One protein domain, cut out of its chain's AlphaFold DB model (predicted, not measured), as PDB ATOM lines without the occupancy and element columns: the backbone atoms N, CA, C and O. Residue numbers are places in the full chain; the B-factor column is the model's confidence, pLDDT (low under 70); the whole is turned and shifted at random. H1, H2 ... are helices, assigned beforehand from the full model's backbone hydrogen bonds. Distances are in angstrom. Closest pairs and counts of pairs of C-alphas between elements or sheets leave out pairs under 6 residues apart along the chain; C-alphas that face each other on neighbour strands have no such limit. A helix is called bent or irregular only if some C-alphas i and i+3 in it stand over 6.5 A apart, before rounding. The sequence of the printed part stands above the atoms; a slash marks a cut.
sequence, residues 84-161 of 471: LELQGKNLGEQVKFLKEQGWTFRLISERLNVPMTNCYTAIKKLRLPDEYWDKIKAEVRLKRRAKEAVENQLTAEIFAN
ATOM      1  N   LEU A  84     -26.192 -11.739 -39.537       83.96
ATOM      2  CA  LEU A  84     -25.150 -12.471 -40.262       83.96
ATOM      3  C   LEU A  84     -24.929 -13.866 -39.665       83.96
ATOM      4  O   LEU A  84     -24.795 -14.844 -40.394       83.96
ATOM      5  N   GLU A  85     -24.951 -13.984 -38.338       86.83
ATOM      6  CA  GLU A  85     -24.802 -15.245 -37.618       86.83
ATOM      7  C   GLU A  85     -26.054 -16.126 -37.687       86.83
ATOM      8  O   GLU A  85     -25.953 -17.328 -37.440       86.83
ATOM      9  N   LEU A  86     -27.229 -15.558 -37.967       88.30
ATOM     10  CA  LEU A  86     -28.487 -16.293 -38.129       88.30
ATOM     11  C   LEU A  86     -28.694 -16.796 -39.565       88.30
ATOM     12  O   LEU A  86     -29.352 -17.824 -39.756       88.30
ATOM     13  N   GLN A  87     -28.120 -16.123 -40.567       86.00
ATOM     14  CA  GLN A  87     -28.175 -16.563 -41.963       86.00
ATOM     15  C   GLN A  87     -27.557 -17.962 -42.145       86.00
ATOM     16  O   GLN A  87     -26.509 -18.295 -41.596       86.00
ATOM     17  N   GLY A  88     -28.246 -18.815 -42.910       88.03
ATOM     18  CA  GLY A  88     -27.825 -20.189 -43.215       88.03
ATOM     19  C   GLY A  88     -28.099 -21.244 -42.131       88.03
ATOM     20  O   GLY A  88     -28.104 -22.431 -42.450       88.03
ATOM     21  N   LYS A  89     -28.380 -20.856 -40.879       90.65
ATOM     22  CA  LYS A  89     -28.713 -21.799 -39.792       90.65
ATOM     23  C   LYS A  89     -30.160 -22.279 -39.870       90.65
ATOM     24  O   LYS A  89     -31.050 -21.517 -40.252       90.65
ATOM     25  N   ASN A  90     -30.427 -23.510 -39.430       95.15
ATOM     26  CA  ASN A  90     -31.811 -23.981 -39.293       95.15
ATOM     27  C   ASN A  90     -32.522 -23.313 -38.096       95.15
ATOM     28  O   ASN A  90     -31.879 -22.793 -37.185       95.15
ATOM     29  N   LEU A  91     -33.861 -23.345 -38.061       95.22
ATOM     30  CA  LEU A  91     -34.643 -22.702 -36.991       95.22
ATOM     31  C   LEU A  91     -34.244 -23.183 -35.580       95.22
ATOM     32  O   LEU A  91     -34.251 -22.394 -34.638       95.22
ATOM     33  N   GLY A  92     -33.881 -24.460 -35.420       95.99
ATOM     34  CA  GLY A  92     -33.420 -24.992 -34.137       95.99
ATOM     35  C   GLY A  92     -32.123 -24.325 -33.680       95.99
ATOM     36  O   GLY A  92     -32.033 -23.879 -32.540       95.99
ATOM     37  N   GLU A  93     -31.145 -24.211 -34.577       95.06
ATOM     38  CA  GLU A  93     -29.856 -23.550 -34.345       95.06
ATOM     39  C   GLU A  93     -29.989 -22.042 -34.120       95.06
ATOM     40  O   GLU A  93     -29.315 -21.509 -33.243       95.06
ATOM     41  N   GLN A  94     -30.874 -21.361 -34.853       95.71
ATOM     42  CA  GLN A  94     -31.177 -19.941 -34.640       95.71
ATOM     43  C   GLN A  94     -31.746 -19.700 -33.233       95.71
ATOM     44  O   GLN A  94     -31.232 -18.874 -32.475       95.71
ATOM     45  N   VAL A  95     -32.764 -20.479 -32.841       95.89
ATOM     46  CA  VAL A  95     -33.366 -20.413 -31.500       95.89
ATOM     47  C   VAL A  95     -32.346 -20.805 -30.425       95.89
ATOM     48  O   VAL A  95     -32.305 -20.169 -29.375       95.89
ATOM     49  N   LYS A  96     -31.489 -21.806 -30.678       95.13
ATOM     50  CA  LYS A  96     -30.404 -22.212 -29.771       95.13
ATOM     51  C   LYS A  96     -29.398 -21.079 -29.559       95.13
ATOM     52  O   LYS A  96     -29.132 -20.733 -28.413       95.13
ATOM     53  N   PHE A  97     -28.904 -20.477 -30.636       94.54
ATOM     54  CA  PHE A  97     -27.914 -19.403 -30.592       94.54
ATOM     55  C   PHE A  97     -28.436 -18.175 -29.839       94.54
ATOM     56  O   PHE A  97     -27.796 -17.705 -28.901       94.54
ATOM     57  N   LEU A  98     -29.642 -17.694 -30.160       93.95
ATOM     58  CA  LEU A  98     -30.245 -16.575 -29.425       93.95
ATOM     59  C   LEU A  98     -30.483 -16.930 -27.947       93.95
ATOM     60  O   LEU A  98     -30.353 -16.079 -27.062       93.95
ATOM     61  N   LYS A  99     -30.764 -18.205 -27.646       93.28
ATOM     62  CA  LYS A  99     -30.896 -18.686 -26.269       93.28
ATOM     63  C   LYS A  99     -29.562 -18.711 -25.510       93.28
ATOM     64  O   LYS A  99     -29.564 -18.384 -24.324       93.28
ATOM     65  N   GLU A 100     -28.449 -19.021 -26.178       91.96
ATOM     66  CA  GLU A 100     -27.071 -18.888 -25.665       91.96
ATOM     67  C   GLU A 100     -26.700 -17.406 -25.419       91.96
ATOM     68  O   GLU A 100     -26.093 -17.068 -24.399       91.96
ATOM     69  N   GLN A 101     -27.179 -16.481 -26.264       90.74
ATOM     70  CA  GLN A 101     -27.085 -15.031 -26.005       90.74
ATOM     71  C   GLN A 101     -27.984 -14.544 -24.851       90.74
ATOM     72  O   GLN A 101     -27.911 -13.386 -24.448       90.74
ATOM     73  N   GLY A 102     -28.797 -15.426 -24.264       91.08
ATOM     74  CA  GLY A 102     -29.623 -15.149 -23.091       91.08
ATOM     75  C   GLY A 102     -31.019 -14.606 -23.387       91.08
ATOM     76  O   GLY A 102     -31.727 -14.225 -22.453       91.08
ATOM     77  N   TRP A 103     -31.454 -14.621 -24.648       91.15
ATOM     78  CA  TRP A 103     -32.773 -14.128 -25.033       91.15
ATOM     79  C   TRP A 103     -33.902 -15.014 -24.465       91.15
ATOM     80  O   TRP A 103     -33.772 -16.232 -24.251       91.15
ATOM     81  N   THR A 104     -35.056 -14.402 -24.194       92.64
ATOM     82  CA  THR A 104     -36.270 -15.128 -23.795       92.64
ATOM     83  C   THR A 104     -36.939 -15.737 -25.030       92.64
ATOM     84  O   THR A 104     -36.796 -15.228 -26.136       92.64
ATOM     85  N   PHE A 105     -37.705 -16.827 -24.875       94.47
ATOM     86  CA  PHE A 105     -38.430 -17.414 -26.017       94.47
ATOM     87  C   PHE A 105     -39.442 -16.447 -26.644       94.47
ATOM     88  O   PHE A 105     -39.767 -16.598 -27.814       94.47
ATOM     89  N   ARG A 106     -39.897 -15.452 -25.873       95.30
ATOM     90  CA  ARG A 106     -40.730 -14.347 -26.338       95.30
ATOM     91  C   ARG A 106     -39.960 -13.440 -27.303       95.30
ATOM     92  O   ARG A 106     -40.328 -13.378 -28.470       95.30
ATOM     93  N   LEU A 107     -38.836 -12.868 -26.864       94.24
ATOM     94  CA  LEU A 107     -37.970 -12.035 -27.712       94.24
ATOM     95  C   LEU A 107     -37.487 -12.792 -28.962       94.24
ATOM     96  O   LEU A 107     -37.455 -12.232 -30.051       94.24
ATOM     97  N   ILE A 108     -37.168 -14.086 -28.830       95.45
ATOM     98  CA  ILE A 108     -36.803 -14.942 -29.969       95.45
ATOM     99  C   ILE A 108     -37.978 -15.094 -30.948       95.45
ATOM    100  O   ILE A 108     -37.777 -14.968 -32.153       95.45
ATOM    101  N   SER A 109     -39.196 -15.344 -30.454       96.61
ATOM    102  CA  SER A 109     -40.384 -15.481 -31.311       96.61
ATOM    103  C   SER A 109     -40.749 -14.189 -32.039       96.61
ATOM    104  O   SER A 109     -41.117 -14.233 -33.211       96.61
ATOM    105  N   GLU A 110     -40.588 -13.047 -31.366       95.77
ATOM    106  CA  GLU A 110     -40.825 -11.714 -31.918       95.77
ATOM    107  C   GLU A 110     -39.747 -11.372 -32.969       95.77
ATOM    108  O   GLU A 110     -40.089 -10.959 -34.075       95.77
ATOM    109  N   ARG A 111     -38.458 -11.642 -32.697       93.20
ATOM    110  CA  ARG A 111     -37.351 -11.357 -33.632       93.20
ATOM    111  C   ARG A 111     -37.325 -12.260 -34.863       93.20
ATOM    112  O   ARG A 111     -37.055 -11.769 -35.954       93.20
ATOM    113  N   LEU A 112     -37.580 -13.559 -34.703       94.36
ATOM    114  CA  LEU A 112     -37.624 -14.503 -35.827       94.36
ATOM    115  C   LEU A 112     -38.977 -14.487 -36.562       94.36
ATOM    116  O   LEU A 112     -39.107 -15.149 -37.588       94.36
ATOM    117  N   ASN A 113     -39.978 -13.765 -36.044       95.73
ATOM    118  CA  ASN A 113     -41.369 -13.777 -36.512       95.73
ATOM    119  C   ASN A 113     -41.955 -15.205 -36.619       95.73
ATOM    120  O   ASN A 113     -42.624 -15.574 -37.585       95.73
ATOM    121  N   VAL A 114     -41.665 -16.040 -35.616       95.86
ATOM    122  CA  VAL A 114     -42.056 -17.457 -35.548       95.86
ATOM    123  C   VAL A 114     -42.786 -17.701 -34.226       95.86
ATOM    124  O   VAL A 114     -42.234 -17.358 -33.184       95.86
ATOM    125  N   PRO A 115     -43.973 -18.347 -34.203       97.14
ATOM    126  CA  PRO A 115     -44.719 -18.586 -32.965       97.14
ATOM    127  C   PRO A 115     -43.871 -19.197 -31.840       97.14
ATOM    128  O   PRO A 115     -43.061 -20.096 -32.080       97.14
ATOM    129  N   MET A 116     -44.092 -18.773 -30.587       96.18
ATOM    130  CA  MET A 116     -43.349 -19.289 -29.422       96.18
ATOM    131  C   MET A 116     -43.360 -20.825 -29.348       96.18
ATOM    132  O   MET A 116     -42.337 -21.442 -29.062       96.18
ATOM    133  N   THR A 117     -44.496 -21.456 -29.660       96.91
ATOM    134  CA  THR A 117     -44.664 -22.919 -29.744       96.91
ATOM    135  C   THR A 117     -43.726 -23.572 -30.765       96.91
ATOM    136  O   THR A 117     -43.146 -24.627 -30.494       96.91
ATOM    137  N   ASN A 118     -43.510 -22.929 -31.912       97.11
ATOM    138  CA  ASN A 118     -42.577 -23.389 -32.938       97.11
ATOM    139  C   ASN A 118     -41.123 -23.220 -32.473       97.11
ATOM    140  O   ASN A 118     -40.316 -24.120 -32.685       97.11
ATOM    141  N   CYS A 119     -40.801 -22.146 -31.743       97.04
ATOM    142  CA  CYS A 119     -39.483 -21.978 -31.122       97.04
ATOM    143  C   CYS A 119     -39.195 -23.084 -30.083       97.04
ATOM    144  O   CYS A 119     -38.136 -23.713 -30.119       97.04
ATOM    145  N   TYR A 120     -40.157 -23.383 -29.198       95.41
ATOM    146  CA  TYR A 120     -40.040 -24.464 -28.208       95.41
ATOM    147  C   TYR A 120     -39.889 -25.849 -28.852       95.41
ATOM    148  O   TYR A 120     -39.080 -26.661 -28.400       95.41
ATOM    149  N   THR A 121     -40.647 -26.145 -29.911       96.81
ATOM    150  CA  THR A 121     -40.545 -27.442 -30.598       96.81
ATOM    151  C   THR A 121     -39.267 -27.558 -31.428       96.81
ATOM    152  O   THR A 121     -38.660 -28.627 -31.425       96.81
ATOM    153  N   ALA A 122     -38.803 -26.483 -32.075       96.39
ATOM    154  CA  ALA A 122     -37.543 -26.463 -32.817       96.39
ATOM    155  C   ALA A 122     -36.336 -26.758 -31.912       96.39
ATOM    156  O   ALA A 122     -35.533 -27.630 -32.235       96.39
ATOM    157  N   ILE A 123     -36.242 -26.116 -30.743       94.19
ATOM    158  CA  ILE A 123     -35.130 -26.375 -29.819       94.19
ATOM    159  C   ILE A 123     -35.240 -27.746 -29.129       94.19
ATOM    160  O   ILE A 123     -34.225 -28.396 -28.893       94.19
ATOM    161  N   LYS A 124     -36.461 -28.251 -28.880       94.29
ATOM    162  CA  LYS A 124     -36.674 -29.616 -28.362       94.29
ATOM    163  C   LYS A 124     -36.277 -30.695 -29.382       94.29
ATOM    164  O   LYS A 124     -35.769 -31.742 -28.988       94.29
ATOM    165  N   LYS A 125     -36.454 -30.442 -30.687       95.55
ATOM    166  CA  LYS A 125     -36.015 -31.347 -31.769       95.55
ATOM    167  C   LYS A 125     -34.496 -31.546 -31.810       95.55
ATOM    168  O   LYS A 125     -34.069 -32.615 -32.228       95.55
ATOM    169  N   LEU A 126     -33.701 -30.587 -31.323       93.39
ATOM    170  CA  LEU A 126     -32.241 -30.726 -31.229       93.39
ATOM    171  C   LEU A 126     -31.775 -31.760 -30.187       93.39
ATOM    172  O   LEU A 126     -30.592 -32.081 -30.170       93.39
ATOM    173  N   ARG A 127     -32.668 -32.270 -29.316       92.78
ATOM    174  CA  ARG A 127     -32.356 -33.270 -28.267       92.78
ATOM    175  C   ARG A 127     -31.105 -32.921 -27.443       92.78
ATOM    176  O   ARG A 127     -30.274 -33.777 -27.154       92.78
ATOM    177  N   LEU A 128     -30.977 -31.644 -27.085       92.40
ATOM    178  CA  LEU A 128     -29.870 -31.135 -26.276       92.40
ATOM    179  C   LEU A 128     -29.915 -31.773 -24.870       92.40
ATOM    180  O   LEU A 128     -31.003 -31.777 -24.287       92.40
ATOM    181  N   PRO A 129     -28.786 -32.277 -24.329       93.29
ATOM    182  CA  PRO A 129     -28.726 -32.853 -22.982       93.29
ATOM    183  C   PRO A 129     -29.144 -31.866 -21.881       93.29
ATOM    184  O   PRO A 129     -29.056 -30.646 -22.060       93.29
ATOM    185  N   ASP A 130     -29.570 -32.366 -20.722       90.41
ATOM    186  CA  ASP A 130     -30.027 -31.507 -19.621       90.41
ATOM    187  C   ASP A 130     -28.879 -30.678 -19.010       90.41
ATOM    188  O   ASP A 130     -29.075 -29.516 -18.637       90.41
ATOM    189  N   GLU A 131     -27.648 -31.195 -19.041       92.84
ATOM    190  CA  GLU A 131     -26.428 -30.498 -18.617       92.84
ATOM    191  C   GLU A 131     -26.167 -29.241 -19.459       92.84
ATOM    192  O   GLU A 131     -25.706 -28.216 -18.945       92.84
ATOM    193  N   TYR A 132     -26.505 -29.281 -20.756       92.88
ATOM    194  CA  TYR A 132     -26.437 -28.103 -21.618       92.88
ATOM    195  C   TYR A 132     -27.410 -27.027 -21.118       92.88
ATOM    196  O   TYR A 132     -27.033 -25.861 -20.988       92.88
ATOM    197  N   TRP A 133     -28.644 -27.400 -20.769       89.61
ATOM    198  CA  TRP A 133     -29.634 -26.446 -20.272       89.61
ATOM    199  C   TRP A 133     -29.246 -25.822 -18.937       89.61
ATOM    200  O   TRP A 133     -29.497 -24.632 -18.736       89.61
ATOM    201  N   ASP A 134     -28.622 -26.579 -18.039       91.23
ATOM    202  CA  ASP A 134     -28.123 -26.038 -16.776       91.23
ATOM    203  C   ASP A 134     -26.907 -25.127 -16.966       91.23
ATOM    204  O   ASP A 134     -26.855 -24.066 -16.334       91.23
ATOM    205  N   LYS A 135     -26.017 -25.427 -17.924       93.09
ATOM    206  CA  LYS A 135     -24.964 -24.494 -18.351       93.09
ATOM    207  C   LYS A 135     -25.553 -23.170 -18.855       93.09
ATOM    208  O   LYS A 135     -25.143 -22.113 -18.378       93.09
ATOM    209  N   ILE A 136     -26.564 -23.201 -19.733       89.97
ATOM    210  CA  ILE A 136     -27.224 -21.974 -20.221       89.97
ATOM    211  C   ILE A 136     -27.921 -21.217 -19.079       89.97
ATOM    212  O   ILE A 136     -27.785 -19.998 -18.977       89.97
ATOM    213  N   LYS A 137     -28.626 -21.903 -18.166       89.54
ATOM    214  CA  LYS A 137     -29.235 -21.258 -16.983       89.54
ATOM    215  C   LYS A 137     -28.179 -20.600 -16.085       89.54
ATOM    216  O   LYS A 137     -28.445 -19.535 -15.528       89.54
ATOM    217  N   ALA A 138     -27.011 -21.220 -15.911       89.98
ATOM    218  CA  ALA A 138     -25.905 -20.660 -15.138       89.98
ATOM    219  C   ALA A 138     -25.297 -19.428 -15.829       89.98
ATOM    220  O   ALA A 138     -25.141 -18.389 -15.189       89.98
ATOM    221  N   GLU A 139     -25.042 -19.504 -17.136       89.92
ATOM    222  CA  GLU A 139     -24.481 -18.403 -17.921       89.92
ATOM    223  C   GLU A 139     -25.421 -17.189 -17.976       89.92
ATOM    224  O   GLU A 139     -24.986 -16.063 -17.748       89.92
ATOM    225  N   VAL A 140     -26.728 -17.400 -18.169       86.75
ATOM    226  CA  VAL A 140     -27.734 -16.322 -18.134       86.75
ATOM    227  C   VAL A 140     -27.795 -15.648 -16.760       86.75
ATOM    228  O   VAL A 140     -27.902 -14.423 -16.678       86.75
ATOM    229  N   ARG A 141     -27.681 -16.413 -15.665       89.07
ATOM    230  CA  ARG A 141     -27.590 -15.844 -14.306       89.07
ATOM    231  C   ARG A 141     -26.289 -15.067 -14.096       89.07
ATOM    232  O   ARG A 141     -26.318 -14.038 -13.429       89.07
ATOM    233  N   LEU A 142     -25.171 -15.529 -14.658       89.62
ATOM    234  CA  LEU A 142     -23.881 -14.846 -14.566       89.62
ATOM    235  C   LEU A 142     -23.879 -13.532 -15.362       89.62
ATOM    236  O   LEU A 142     -23.539 -12.494 -14.801       89.62
ATOM    237  N   LYS A 143     -24.346 -13.552 -16.620       88.48
ATOM    238  CA  LYS A 143     -24.533 -12.358 -17.465       88.48
ATOM    239  C   LYS A 143     -25.464 -11.336 -16.798       88.48
ATOM    240  O   LYS A 143     -25.150 -10.150 -16.792       88.48
ATOM    241  N   ARG A 144     -26.556 -11.787 -16.164       86.32
ATOM    242  CA  ARG A 144     -27.449 -10.912 -15.387       86.32
ATOM    243  C   ARG A 144     -26.727 -10.241 -14.215       86.32
ATOM    244  O   ARG A 144     -26.743  -9.019 -14.144       86.32
ATOM    245  N   ARG A 145     -26.046 -11.011 -13.357       89.15
ATOM    246  CA  ARG A 145     -25.271 -10.460 -12.227       89.15
ATOM    247  C   ARG A 145     -24.181  -9.492 -12.688       89.15
ATOM    248  O   ARG A 145     -23.917  -8.515 -12.003       89.15
ATOM    249  N   ALA A 146     -23.558  -9.747 -13.839       88.51
ATOM    250  CA  ALA A 146     -22.576  -8.839 -14.423       88.51
ATOM    251  C   ALA A 146     -23.215  -7.513 -14.880       88.51
ATOM    252  O   ALA A 146     -22.652  -6.459 -14.598       88.51
ATOM    253  N   LYS A 147     -24.403  -7.540 -15.514       86.89
ATOM    254  CA  LYS A 147     -25.158  -6.318 -15.855       86.89
ATOM    255  C   LYS A 147     -25.575  -5.553 -14.593       86.89
ATOM    256  O   LYS A 147     -25.281  -4.368 -14.494       86.89
ATOM    257  N   GLU A 148     -26.153  -6.242 -13.606       85.73
ATOM    258  CA  GLU A 148     -26.534  -5.668 -12.303       85.73
ATOM    259  C   GLU A 148     -25.324  -5.050 -11.574       85.73
ATOM    260  O   GLU A 148     -25.433  -3.971 -11.002       85.73
ATOM    261  N   ALA A 149     -24.145  -5.681 -11.618       88.79
ATOM    262  CA  ALA A 149     -22.924  -5.139 -11.019       88.79
ATOM    263  C   ALA A 149     -22.425  -3.866 -11.726       88.79
ATOM    264  O   ALA A 149     -22.006  -2.930 -11.048       88.79
ATOM    265  N   VAL A 150     -22.499  -3.803 -13.060       89.30
ATOM    266  CA  VAL A 150     -22.143  -2.598 -13.834       89.30
ATOM    267  C   VAL A 150     -23.139  -1.462 -13.578       89.30
ATOM    268  O   VAL A 150     -22.724  -0.322 -13.395       89.30
ATOM    269  N   GLU A 151     -24.436  -1.759 -13.499       85.48
ATOM    270  CA  GLU A 151     -25.489  -0.781 -13.192       85.48
ATOM    271  C   GLU A 151     -25.362  -0.235 -11.755       85.48
ATOM    272  O   GLU A 151     -25.417   0.978 -11.532       85.48
ATOM    273  N   ASN A 152     -25.079  -1.110 -10.784       84.20
ATOM    274  CA  ASN A 152     -24.776  -0.725  -9.403       84.20
ATOM    275  C   ASN A 152     -23.470   0.084  -9.293       84.20
ATOM    276  O   ASN A 152     -23.395   1.011  -8.490       84.20
ATOM    277  N   GLN A 153     -22.449  -0.220 -10.103       86.63
ATOM    278  CA  GLN A 153     -21.221   0.576 -10.144       86.63
ATOM    279  C   GLN A 153     -21.481   1.970 -10.731       86.63
ATOM    280  O   GLN A 153     -21.082   2.961 -10.126       86.63
ATOM    281  N   LEU A 154     -22.185   2.061 -11.863       84.60
ATOM    282  CA  LEU A 154     -22.480   3.333 -12.527       84.60
ATOM    283  C   LEU A 154     -23.334   4.247 -11.634       84.60
ATOM    284  O   LEU A 154     -23.033   5.428 -11.471       84.60
ATOM    285  N   THR A 155     -24.361   3.691 -10.986       82.79
ATOM    286  CA  THR A 155     -25.169   4.436 -10.009       82.79
ATOM    287  C   THR A 155     -24.342   4.865  -8.793       82.79
ATOM    288  O   THR A 155     -24.454   6.016  -8.377       82.79
ATOM    289  N   ALA A 156     -23.458   4.014  -8.257       84.20
ATOM    290  CA  ALA A 156     -22.567   4.381  -7.152       84.20
ATOM    291  C   ALA A 156     -21.568   5.496  -7.522       84.20
ATOM    292  O   ALA A 156     -21.375   6.423  -6.734       84.20
ATOM    293  N   GLU A 157     -20.972   5.453  -8.717       83.96
ATOM    294  CA  GLU A 157     -20.096   6.515  -9.238       83.96
ATOM    295  C   GLU A 157     -20.848   7.848  -9.370       83.96
ATOM    296  O   GLU A 157     -20.311   8.912  -9.057       83.96
ATOM    297  N   ILE A 158     -22.124   7.806  -9.750       78.59
ATOM    298  CA  ILE A 158     -22.956   9.002  -9.903       78.59
ATOM    299  C   ILE A 158     -23.391   9.557  -8.541       78.59
ATOM    300  O   ILE A 158     -23.248  10.757  -8.317       78.59
ATOM    301  N   PHE A 159     -23.775   8.710  -7.579       76.17
ATOM    302  CA  PHE A 159     -23.990   9.130  -6.186       76.17
ATOM    303  C   PHE A 159     -22.718   9.677  -5.511       76.17
ATOM    304  O   PHE A 159     -22.819  10.534  -4.629       76.17
ATOM    305  N   ALA A 160     -21.527   9.225  -5.919       79.72
ATOM    306  CA  ALA A 160     -20.253   9.775  -5.454       79.72
ATOM    307  C   ALA A 160     -19.939  11.160  -6.055       79.72
ATOM    308  O   ALA A 160     -19.302  11.976  -5.390       79.72
ATOM    309  N   ASN A 161     -20.416  11.439  -7.274       78.31
ATOM    310  CA  ASN A 161     -20.195  12.701  -7.985       78.31
ATOM    311  C   ASN A 161     -21.202  13.817  -7.638       78.31
ATOM    312  O   ASN A 161     -20.988  14.962  -8.042       78.31
TER     313      ASN A 161
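What this domain is: This is residues 84 to 161 of the 471 residues of an uncharacterized protein of Dracunculus medinensis (UniProt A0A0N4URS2). Picture a small head of three short helices, H1, H2 and H3, set crosswise to one another, with one long helix, H4, running past the head and out from it as an arm. The second part of H4, residues 145 to 161, sticks out free, while the head together with the first part of H4 makes a body of 61 residues spanning 28 by 24 by 22 A. The printed part has 78 residues, with four named helices in the order H1, H2, H3, H4 and no named strand; the class is all helix. The whole is loose, with a radius of gyration of the C-alphas of 16.1 A, and elongated, with spans of 51 by 28 by 22 A, the arm making the length.

Where its parts are: Start at Leu 84 and pass residues 84 to 90 to reach H1, residues 91 to 100. Find C-alpha 91 at (-34.643, -22.702, -36.991); from there H1 runs 14.1 A to C-alpha 100. Next comes H2, residues 105 to 112, which is 10.3 A long. H3 follows with residues 116 to 125 and a length of 14.3 A. Then find C-alpha 130 at (-30.027, -31.507, -19.621), where H4, residues 130 to 161, begins; it runs 46.8 A to C-alpha 161 at (-20.195, 12.701, -7.985). None of the four helices is bent.

How they stand to each other: Begin with H1, the hub, which touches the three other helices. Look at Gly 92 and Ala 122, whose C-alphas are the closest of H1 and H3, 4.6 A apart; these two helices touch about perpendicular, at 85 degrees. H1 and H2 touch at a steep tilt of 55 degrees, opposite ways, and their closest C-alphas are those of Val 95 and Ile 108, 6.6 A apart. H2 and H3 touch about perpendicular, at 83 degrees, with the C-alphas of Ser 109 and Met 116 the closest, 5.2 A apart. H1 and H4 only just touch, with 3 pairs of C-alphas within 8 A, and H4 does so with residues 136 to 140 alone. Their closest C-alphas, those of Glu 100 and Ile 136, are 6.3 A apart, and the two run the same way at a steep tilt of 44 degrees. H4 is apart from H2 and from H3. In H1, H2, H3 and H4, every backbone O i to N i+4 pair is within hydrogen-bond range.

The domain as a whole: Look from Lys 125 to Asn 161 for the two C-alphas farthest apart, at 52.5 A. The printed part has no cut, and the links H1 to H2, H2 to H3 and H3 to H4 are tight. The mean pLDDT of the printed part is 90.9, that of H4 is 87, and no printed residue is under 70 in this predicted model.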